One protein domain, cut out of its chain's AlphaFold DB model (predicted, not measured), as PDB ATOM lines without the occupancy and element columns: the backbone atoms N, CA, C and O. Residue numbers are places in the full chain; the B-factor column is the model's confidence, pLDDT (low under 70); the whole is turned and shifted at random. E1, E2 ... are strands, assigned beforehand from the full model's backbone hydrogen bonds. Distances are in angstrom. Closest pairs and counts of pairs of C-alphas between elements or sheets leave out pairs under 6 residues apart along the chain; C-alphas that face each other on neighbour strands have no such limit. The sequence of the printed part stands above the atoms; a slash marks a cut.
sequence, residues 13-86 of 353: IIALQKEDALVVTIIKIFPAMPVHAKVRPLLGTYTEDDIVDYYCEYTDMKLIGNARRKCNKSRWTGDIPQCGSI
ATOM      1  N   ILE A  13     124.100 140.121  69.838       57.47
ATOM      2  CA  ILE A  13     124.429 138.831  69.222       57.47
ATOM      3  C   ILE A  13     124.138 138.920  67.736       57.47
ATOM      4  O   ILE A  13     122.999 139.167  67.342       57.47
ATOM      5  N   ILE A  14     125.151 138.650  66.918       66.81
ATOM      6  CA  ILE A  14     124.943 138.335  65.507       66.81
ATOM      7  C   ILE A  14     125.118 136.828  65.364       66.81
ATOM      8  O   ILE A  14     126.203 136.295  65.599       66.81
ATOM      9  N   ALA A  15     124.032 136.144  65.017       63.03
ATOM     10  CA  ALA A  15     124.068 134.746  64.627       63.03
ATOM     11  C   ALA A  15     124.171 134.676  63.102       63.03
ATOM     12  O   ALA A  15     123.256 135.105  62.399       63.03
ATOM     13  N   LEU A  16     125.288 134.159  62.594       68.81
ATOM     14  CA  LEU A  16     125.437 133.823  61.181       68.81
ATOM     15  C   LEU A  16     125.283 132.312  61.046       68.81
ATOM     16  O   LEU A  16     126.025 131.549  61.664       68.81
ATOM     17  N   GLN A  17     124.302 131.886  60.258       59.03
ATOM     18  CA  GLN A  17     124.101 130.481  59.940       59.03
ATOM     19  C   GLN A  17     124.756 130.204  58.589       59.03
ATOM     20  O   GLN A  17     124.323 130.733  57.565       59.03
ATOM     21  N   LYS A  18     125.819 129.399  58.591       68.50
ATOM     22  CA  LYS A  18     126.453 128.899  57.371       68.50
ATOM     23  C   LYS A  18     126.587 127.389  57.503       68.50
ATOM     24  O   LYS A  18     127.230 126.940  58.444       68.50
ATOM     25  N   GLU A  19     125.953 126.661  56.582       72.06
ATOM     26  CA  GLU A  19     126.139 125.217  56.337       72.06
ATOM     27  C   GLU A  19     126.329 124.402  57.631       72.06
ATOM     28  O   GLU A  19     127.420 123.943  57.949       72.06
ATOM     29  N   ASP A  20     125.248 124.293  58.409       78.88
ATOM     30  CA  ASP A  20     125.134 123.506  59.650       78.88
ATOM     31  C   ASP A  20     125.900 124.008  60.890       78.88
ATOM     32  O   ASP A  20     125.743 123.447  61.976       78.88
ATOM     33  N   ALA A  21     126.626 125.126  60.797       68.19
ATOM     34  CA  ALA A  21     127.225 125.797  61.951       68.19
ATOM     35  C   ALA A  21     126.518 127.126  62.275       68.19
ATOM     36  O   ALA A  21     126.463 128.054  61.461       68.19
ATOM     37  N   LEU A  22     126.001 127.240  63.504       77.06
ATOM     38  CA  LEU A  22     125.560 128.509  64.082       77.06
ATOM     39  C   LEU A  22     126.782 129.225  64.669       77.06
ATOM     40  O   LEU A  22     127.233 128.903  65.768       77.06
ATOM     41  N   VAL A  23     127.319 130.208  63.949       76.06
ATOM     42  CA  VAL A  23     128.390 131.057  64.476       76.06
ATOM     43  C   VAL A  23     127.748 132.214  65.234       76.06
ATOM     44  O   VAL A  23     127.200 133.144  64.641       76.06
ATOM     45  N   VAL A  24     127.805 132.150  66.564       74.00
ATOM     46  CA  VAL A  24     127.351 133.222  67.456       74.00
ATOM     47  C   VAL A  24     128.520 134.170  67.698       74.00
ATOM     48  O   VAL A  24     129.433 133.867  68.463       74.00
ATOM     49  N   THR A  25     128.503 135.334  67.052       71.38
ATOM     50  CA  THR A  25     129.456 136.405  67.359       71.38
ATOM     51  C   THR A  25     128.882 137.266  68.475       71.38
ATOM     52  O   THR A  25     127.875 137.955  68.293       71.38
ATOM     53  N   ILE A  26     129.520 137.215  69.646       67.88
ATOM     54  CA  ILE A  26     129.210 138.097  70.774       67.88
ATOM     55  C   ILE A  26     129.927 139.419  70.522       67.88
ATOM     56  O   ILE A  26     131.153 139.498  70.627       67.88
ATOM     57  N   ILE A  27     129.174 140.465  70.193       74.94
ATOM     58  CA  ILE A  27     129.754 141.792  70.012       74.94
ATOM     59  C   ILE A  27     129.768 142.483  71.371       74.94
ATOM     60  O   ILE A  27     128.729 142.789  71.958       74.94
ATOM     61  N   LYS A  28     130.976 142.712  71.887       81.94
ATOM     62  CA  LYS A  28     131.187 143.470  73.120       81.94
ATOM     63  C   LYS A  28     130.988 144.950  72.824       81.94
ATOM     64  O   LYS A  28     131.723 145.525  72.026       81.94
ATOM     65  N   ILE A  29     130.008 145.562  73.475       86.00
ATOM     66  CA  ILE A  29     129.718 146.985  73.307       86.00
ATOM     67  C   ILE A  29     130.298 147.723  74.497       86.00
ATOM     68  O   ILE A  29     129.833 147.566  75.624       86.00
ATOM     69  N   PHE A  30     131.323 148.526  74.237       93.81
ATOM     70  CA  PHE A  30     131.927 149.395  75.234       93.81
ATOM     71  C   PHE A  30     131.328 150.802  75.135       93.81
ATOM     72  O   PHE A  30     131.077 151.283  74.026       93.81
ATOM     73  N   PRO A  31     131.065 151.474  76.267       95.25
ATOM     74  CA  PRO A  31     130.714 152.885  76.250       95.25
ATOM     75  C   PRO A  31     131.892 153.688  75.694       95.25
ATOM     76  O   PRO A  31     133.041 153.456  76.071       95.25
ATOM     77  N   ALA A  32     131.613 154.638  74.803       95.88
ATOM     78  CA  ALA A  32     132.636 155.565  74.329       95.88
ATOM     79  C   ALA A  32     133.199 156.362  75.516       95.88
ATOM     80  O   ALA A  32     132.422 156.851  76.344       95.88
ATOM     81  N   MET A  33     134.525 156.490  75.589       96.12
ATOM     82  CA  MET A  33     135.236 157.231  76.634       96.12
ATOM     83  C   MET A  33     135.842 158.496  76.015       96.12
ATOM     84  O   MET A  33     136.846 158.401  75.311       96.12
ATOM     85  N   PRO A  34     135.215 159.667  76.197       95.06
ATOM     86  CA  PRO A  34     135.786 160.922  75.733       95.06
ATOM     87  C   PRO A  34     137.040 161.275  76.532       95.06
ATOM     88  O   PRO A  34     137.300 160.717  77.601       95.06
ATOM     89  N   VAL A  35     137.813 162.224  76.010       95.56
ATOM     90  CA  VAL A  35     139.074 162.660  76.616       95.56
ATOM     91  C   VAL A  35     138.841 163.077  78.074       95.56
ATOM     92  O   VAL A  35     137.894 163.803  78.379       95.56
ATOM     93  N   HIS A  36     139.695 162.577  78.969       96.81
ATOM     94  CA  HIS A  36     139.652 162.812  80.419       96.81
ATOM     95  C   HIS A  36     138.394 162.314  81.144       96.81
ATOM     96  O   HIS A  36     138.230 162.600  82.328       96.81
ATOM     97  N   ALA A  37     137.513 161.556  80.490       97.75
ATOM     98  CA  ALA A  37     136.391 160.903  81.149       97.75
ATOM     99  C   ALA A  37     136.689 159.420  81.386       97.75
ATOM    100  O   ALA A  37     137.231 158.718  80.534       97.75
ATOM    101  N   LYS A  38     136.268 158.924  82.546       97.62
ATOM    102  CA  LYS A  38     136.313 157.510  82.921       97.62
ATOM    103  C   LYS A  38     134.902 157.016  83.219       97.62
ATOM    104  O   LYS A  38     134.015 157.798  83.557       97.62
ATOM    105  N   VAL A  39     134.699 155.707  83.095       97.81
ATOM    106  CA  VAL A  39     133.416 155.041  83.363       97.81
ATOM    107  C   VAL A  39     133.518 154.133  84.583       97.81
ATOM    108  O   VAL A  39     134.569 153.545  84.847       97.81
ATOM    109  N   ARG A  40     132.425 154.015  85.340       97.56
ATOM    110  CA  ARG A  40     132.282 153.058  86.443       97.56
ATOM    111  C   ARG A  40     130.874 152.429  86.462       97.56
ATOM    112  O   ARG A  40     129.906 153.157  86.259       97.56
ATOM    113  N   PRO A  41     130.747 151.121  86.749       96.19
ATOM    114  CA  PRO A  41     131.846 150.163  86.860       96.19
ATOM    115  C   PRO A  41     132.500 149.926  85.492       96.19
ATOM    116  O   PRO A  41     131.811 149.914  84.479       96.19
ATOM    117  N   LEU A  42     133.824 149.746  85.461       94.81
ATOM    118  CA  LEU A  42     134.528 149.343  84.244       94.81
ATOM    119  C   LEU A  42     134.422 147.822  84.106       94.81
ATOM    120  O   LEU A  42     135.211 147.080  84.687       94.81
ATOM    121  N   LEU A  43     133.414 147.362  83.368       92.19
ATOM    122  CA  LEU A  43     133.199 145.945  83.083       92.19
ATOM    123  C   LEU A  43     133.803 145.574  81.724       92.19
ATOM    124  O   LEU A  43     133.808 146.370  80.785       92.19
ATOM    125  N   GLY A  44     134.299 144.339  81.601       88.81
ATOM    126  CA  GLY A  44     134.829 143.815  80.335       88.81
ATOM    127  C   GLY A  44     133.751 143.511  79.284       88.81
ATOM    128  O   GLY A  44     134.072 143.325  78.111       88.81
ATOM    129  N   THR A  45     132.486 143.439  79.696       90.19
ATOM    130  CA  THR A  45     131.312 143.256  78.835       90.19
ATOM    131  C   THR A  45     130.107 143.911  79.491       90.19
ATOM    132  O   THR A  45     129.885 143.687  80.678       90.19
ATOM    133  N   TYR A  46     129.323 144.654  78.709       91.88
ATOM    134  CA  TYR A  46     128.046 145.218  79.142       91.88
ATOM    135  C   TYR A  46     126.887 144.513  78.434       91.88
ATOM    136  O   TYR A  46     126.983 144.091  77.274       91.88
ATOM    137  N   THR A  47     125.800 144.378  79.167       92.88
ATOM    138  CA  THR A  47     124.561 143.695  78.826       92.88
ATOM    139  C   THR A  47     123.432 144.711  78.677       92.88
ATOM    140  O   THR A  47     123.582 145.878  79.043       92.88
ATOM    141  N   GLU A  48     122.318 144.309  78.062       93.81
ATOM    142  CA  GLU A  48     121.142 145.180  78.013       93.81
ATOM    143  C   GLU A  48     120.712 145.549  79.437       93.81
ATOM    144  O   GLU A  48     120.786 144.735  80.352       93.81
ATOM    145  N   ASP A  49     120.303 146.800  79.607       94.62
ATOM    146  CA  ASP A  49     119.962 147.431  80.874       94.62
ATOM    147  C   ASP A  49     121.116 147.774  81.826       94.62
ATOM    148  O   ASP A  49     120.859 148.462  82.820       94.62
ATOM    149  N   ASP A  50     122.367 147.431  81.502       96.06
ATOM    150  CA  ASP A  50     123.513 147.875  82.300       96.06
ATOM    151  C   ASP A  50     123.638 149.398  82.300       96.06
ATOM    152  O   ASP A  50     123.455 150.074  81.282       96.06
ATOM    153  N   ILE A  51     123.978 149.937  83.469       97.44
ATOM    154  CA  ILE A  51     124.120 151.368  83.715       97.44
ATOM    155  C   ILE A  51     125.581 151.668  84.034       97.44
ATOM    156  O   ILE A  51     126.184 151.018  84.887       97.44
ATOM    157  N   VAL A  52     126.124 152.691  83.379       97.81
ATOM    158  CA  VAL A  52     127.452 153.233  83.678       97.81
ATOM    159  C   VAL A  52     127.346 154.691  84.084       97.81
ATOM    160  O   VAL A  52     126.563 155.459  83.518       97.81
ATOM    161  N   ASP A  53     128.173 155.059  85.052       98.31
ATOM    162  CA  ASP A  53     128.374 156.428  85.492       98.31
ATOM    163  C   ASP A  53     129.729 156.935  84.982       98.31
ATOM    164  O   ASP A  53     130.771 156.304  85.171       98.31
ATOM    165  N   TYR A  54     129.712 158.096  84.343       98.31
ATOM    166  CA  TYR A  54     130.875 158.830  83.874       98.31
ATOM    167  C   TYR A  54     131.365 159.795  84.949       98.31
ATOM    168  O   TYR A  54     130.578 160.397  85.684       98.31
ATOM    169  N   TYR A  55     132.677 159.968  85.016       97.81
ATOM    170  CA  TYR A  55     133.334 160.941  85.880       97.81
ATOM    171  C   TYR A  55     134.600 161.465  85.204       97.81
ATOM    172  O   TYR A  55     135.193 160.778  84.375       97.81
ATOM    173  N   CYS A  56     135.004 162.685  85.549       98.06
ATOM    174  CA  CYS A  56     136.246 163.251  85.040       98.06
ATOM    175  C   CYS A  56     137.444 162.712  85.814       98.06
ATOM    176  O   CYS A  56     137.373 162.494  87.022       98.06
ATOM    177  N   GLU A  57     138.532 162.468  85.093       97.31
ATOM    178  CA  GLU A  57     139.794 161.983  85.638       97.31
ATOM    179  C   GLU A  57     140.438 163.000  86.581       97.31
ATOM    180  O   GLU A  57     140.981 162.610  87.614       97.31
ATOM    181  N   TYR A  58     140.336 164.289  86.250       96.00
ATOM    182  CA  TYR A  58     140.885 165.384  87.042       96.00
ATOM    183  C   TYR A  58     139.808 166.088  87.872       96.00
ATOM    184  O   TYR A  58     138.653 166.211  87.461       96.00
ATOM    185  N   THR A  59     140.199 166.559  89.056       93.69
ATOM    186  CA  THR A  59     139.308 167.170  90.057       93.69
ATOM    187  C   THR A  59     138.903 168.609  89.735       93.69
ATOM    188  O   THR A  59     137.916 169.099  90.276       93.69
ATOM    189  N   ASP A  60     139.642 169.289  88.863       93.06
ATOM    190  CA  ASP A  60     139.371 170.644  88.374       93.06
ATOM    191  C   ASP A  60     138.463 170.667  87.130       93.06
ATOM    192  O   ASP A  60     138.035 171.733  86.672       93.06
ATOM    193  N   MET A  61     138.119 169.489  86.608       95.88
ATOM    194  CA  MET A  61     137.184 169.321  85.505       95.88
ATOM    195  C   MET A  61     135.786 168.980  86.005       95.88
ATOM    196  O   MET A  61     135.586 168.280  86.998       95.88
ATOM    197  N   LYS A  62     134.785 169.446  85.260       96.75
ATOM    198  CA  LYS A  62     133.388 169.097  85.487       96.75
ATOM    199  C   LYS A  62     132.830 168.382  84.277       96.75
ATOM    200  O   LYS A  62     133.086 168.747  83.132       96.75
ATOM    201  N   LEU A  63     132.022 167.373  84.565       97.31
ATOM    202  CA  LEU A  63     131.288 166.657  83.545       97.31
ATOM    203  C   LEU A  63     130.164 167.549  82.994       97.31
ATOM    204  O   LEU A  63     129.346 168.082  83.747       97.31
ATOM    205  N   ILE A  64     130.138 167.701  81.677       96.75
ATOM    206  CA  ILE A  64     129.144 168.425  80.895       96.75
ATOM    207  C   ILE A  64     128.297 167.379  80.166       96.75
ATOM    208  O   ILE A  64     128.804 166.618  79.344       96.75
ATOM    209  N   GLY A  65     127.002 167.330  80.478       96.50
ATOM    210  CA  GLY A  65     126.061 166.346  79.937       96.50
ATOM    211  C   GLY A  65     125.622 165.295  80.961       96.50
ATOM    212  O   GLY A  65     125.799 165.460  82.170       96.50
ATOM    213  N   ASN A  66     125.012 164.213  80.475       97.25
ATOM    214  CA  ASN A  66     124.440 163.170  81.325       97.25
ATOM    215  C   ASN A  66     125.523 162.229  81.861       97.25
ATOM    216  O   ASN A  66     126.077 161.423  81.117       97.25
ATOM    217  N   ALA A  67     125.769 162.285  83.172       97.69
ATOM    218  CA  ALA A  67     126.733 161.406  83.831       97.69
ATOM    219  C   ALA A  67     126.357 159.928  83.753       97.69
ATOM    220  O   ALA A  67     127.233 159.077  83.764       97.69
ATOM    221  N   ARG A  68     125.067 159.614  83.656       98.12
ATOM    222  CA  ARG A  68     124.569 158.245  83.676       98.12
ATOM    223  C   ARG A  68     124.041 157.850  82.307       98.12
ATOM    224  O   ARG A  68     123.189 158.544  81.754       98.12
ATOM    225  N   ARG A  69     124.506 156.716  81.785       97.56
ATOM    226  CA  ARG A  69     124.020 156.138  80.523       97.56
ATOM    227  C   ARG A  69     123.680 154.668  80.710       97.56
ATOM    228  O   ARG A  69     124.290 153.988  81.528       97.56
ATOM    229  N   LYS A  70     122.700 154.191  79.945       97.56
ATOM    230  CA  LYS A  70     122.179 152.822  80.000       97.56
ATOM    231  C   LYS A  70     122.376 152.125  78.647       97.56
ATOM    232  O   LYS A  70     122.152 152.768  77.620       97.56
ATOM    233  N   CYS A  71     122.785 150.853  78.618       96.25
ATOM    234  CA  CYS A  71     122.787 150.054  77.380       96.25
ATOM    235  C   CYS A  71     121.332 149.693  77.049       96.25
ATOM    236  O   CYS A  71     120.661 149.022  77.828       96.25
ATOM    237  N   ASN A  72     120.828 150.149  75.907       95.19
ATOM    238  CA  ASN A  72     119.502 149.833  75.388       95.19
ATOM    239  C   ASN A  72     119.666 149.228  73.992       95.19
ATOM    240  O   ASN A  72     120.102 149.933  73.081       95.19
ATOM    241  N   LYS A  73     119.350 147.935  73.830       89.31
ATOM    242  CA  LYS A  73     119.400 147.215  72.543       89.31
ATOM    243  C   LYS A  73     120.615 147.582  71.682       89.31
ATOM    244  O   LYS A  73     120.481 148.137  70.593       89.31
ATOM    245  N   SER A  74     121.813 147.323  72.200       86.31
ATOM    246  CA  SER A  74     123.086 147.595  71.510       86.31
ATOM    247  C   SER A  74     123.514 149.060  71.400       86.31
ATOM    248  O   SER A  74     124.494 149.361  70.718       86.31
ATOM    249  N   ARG A  75     122.815 150.003  72.036       93.88
ATOM    250  CA  ARG A  75     123.168 151.427  71.989       93.88
ATOM    251  C   ARG A  75     123.136 152.046  73.375       93.88
ATOM    252  O   ARG A  75     122.236 151.790  74.164       93.88
ATOM    253  N   TRP A  76     124.108 152.901  73.666       96.38
ATOM    254  CA  TRP A  76     124.095 153.690  74.893       96.38
ATOM    255  C   TRP A  76     123.102 154.842  74.766       96.38
ATOM    256  O   TRP A  76     123.120 155.579  73.780       96.38
ATOM    257  N   THR A  77     122.234 155.007  75.762       97.31
ATOM    258  CA  THR A  77     121.229 156.077  75.781       97.31
ATOM    259  C   THR A  77     121.866 157.460  75.905       97.31
ATOM    260  O   THR A  77     122.809 157.635  76.680       97.31
ATOM    261  N   GLY A  78     121.290 158.454  75.225       96.44
ATOM    262  CA  GLY A  78     121.698 159.861  75.315       96.44
ATOM    263  C   GLY A  78     123.061 160.155  74.689       96.44
ATOM    264  O   GLY A  78     123.721 159.253  74.172       96.44
ATOM    265  N   ASP A  79     123.481 161.413  74.755       97.31
ATOM    266  CA  ASP A  79     124.778 161.854  74.241       97.31
ATOM    267  C   ASP A  79     125.935 161.450  75.163       97.31
ATOM    268  O   ASP A  79     125.759 161.178  76.355       97.31
ATOM    269  N   ILE A  80     127.139 161.390  74.595       97.31
ATOM    270  CA  ILE A  80     128.374 161.116  75.334       97.31
ATOM    271  C   ILE A  80     128.729 162.365  76.170       97.31
ATOM    272  O   ILE A  80     128.934 163.425  75.578       97.31
ATOM    273  N   PRO A  81     128.821 162.279  77.512       97.81
ATOM    274  CA  PRO A  81     129.161 163.434  78.342       97.81
ATOM    275  C   PRO A  81     130.632 163.818  78.170       97.81
ATOM    276  O   PRO A  81     131.479 162.942  78.069       97.81
ATOM    277  N   GLN A  82     130.960 165.106  78.189       97.44
ATOM    278  CA  GLN A  82     132.333 165.594  78.022       97.44
ATOM    279  C   GLN A  82     132.900 166.119  79.341       97.44
ATOM    280  O   GLN A  82     132.165 166.650  80.165       97.44
ATOM    281  N   CYS A  83     134.210 166.008  79.542       97.94
ATOM    282  CA  CYS A  83     134.894 166.680  80.644       97.94
ATOM    283  C   CYS A  83     135.425 168.026  80.166       97.94
ATOM    284  O   CYS A  83     136.225 168.083  79.237       97.94
ATOM    285  N   GLY A  84     134.951 169.104  80.786       95.00
ATOM    286  CA  GLY A  84     135.393 170.461  80.493       95.00
ATOM    287  C   GLY A  84     135.890 171.158  81.749       95.00
ATOM    288  O   GLY A  84     135.414 170.891  82.856       95.00
ATOM    289  N   SER A  85     136.839 172.075  81.580       90.31
ATOM    290  CA  SER A  85     137.251 172.962  82.662       90.31
ATOM    291  C   SER A  85     136.044 173.762  83.126       90.31
ATOM    292  O   SER A  85     135.317 174.337  82.312       90.31
ATOM    293  N   ILE A  86     135.820 173.812  84.437       77.62
ATOM    294  CA  ILE A  86     134.844 174.751  84.984       77.62
ATOM    295  C   ILE A  86     135.389 176.136  84.632       77.62
ATOM    296  O   ILE A  86     136.500 176.446  85.075       77.62
TER     297      ILE A  86
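AT A GLANCE: This is residues 13 to 86 of the 353 residues of the protein "Hypothetical protein" of Oppiella nova (UniProt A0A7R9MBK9). A two-strand hairpin, E1 and E2, makes an arm at one end of a long, narrow domain, and the link after E2 joins it to a slender body of strands and loops. In the body, a sheet of E3, E4 and E6 is followed by a small two-strand sheet, E5 and E7, at the end far from the arm. The printed part has 74 residues with no named helix and seven named strands, E1 to E7 in order along the chain; the class is all strand, though under half of the residues, 35 of 74, are in named elements. The three-strand sheet has the order E3, E4, E6, and the three sheets are antiparallel. The whole is loose, with a radius of gyration of the C-alphas of 16.0 A, and spans 58 by 17 by 16 A, the arm making much of the length.

IN THESE COORDINATES: E1 is residues 13 to 18, 15.6 A long, beginning at C-alpha 13 at (124.429, 138.831, 69.222). E2 is residues 21 to 26, 15.3 A. E3 is residues 37 to 40, 10.3 A, and E4 is residues 51 to 56, 17.0 A, with C-alpha 51 at (124.120, 151.368, 83.715). E5 is residues 61 to 64, 9.3 A, and E6 is residues 68 to 72, 12.9 A. E7 is residues 82 to 85, 10.0 A, ending at C-alpha 85 at (137.251, 172.962, 82.662).

HOW THE PARTS SIT: E1 and E2 form a hairpin, antiparallel at 159 degrees, with N 16 and O 23 3.0 A apart, within hydrogen-bond range. E2 is apart from E3. E3 and E4 form a hairpin, antiparallel at 144 degrees, with N 38 and O 55 at 2.8 A. The pairing of E4 is staggered: residues 51 to 53 pair with E6 and 53 to 56 with E3. E4 and E6 are antiparallel at 144 degrees, with N 52 and O 69 at 2.9 A. Residues 71 to 72 of E6 pair with residues 75 to 76, antiparallel. E5 and E7 are antiparallel at 137 degrees, with N 64 and O 82 at 2.7 A. The closest C-alphas of E4 and E7, those of Cys 56 and Cys 83, are 5.7 A apart.

THE WHOLE: The two C-alphas farthest apart, those of Asp 20 and Ile 86, are 58.0 A apart. The printed part has no cut and no long link. The mean pLDDT of the printed part is 89.8; residues 13 to 18, 21 and 26 are under 70.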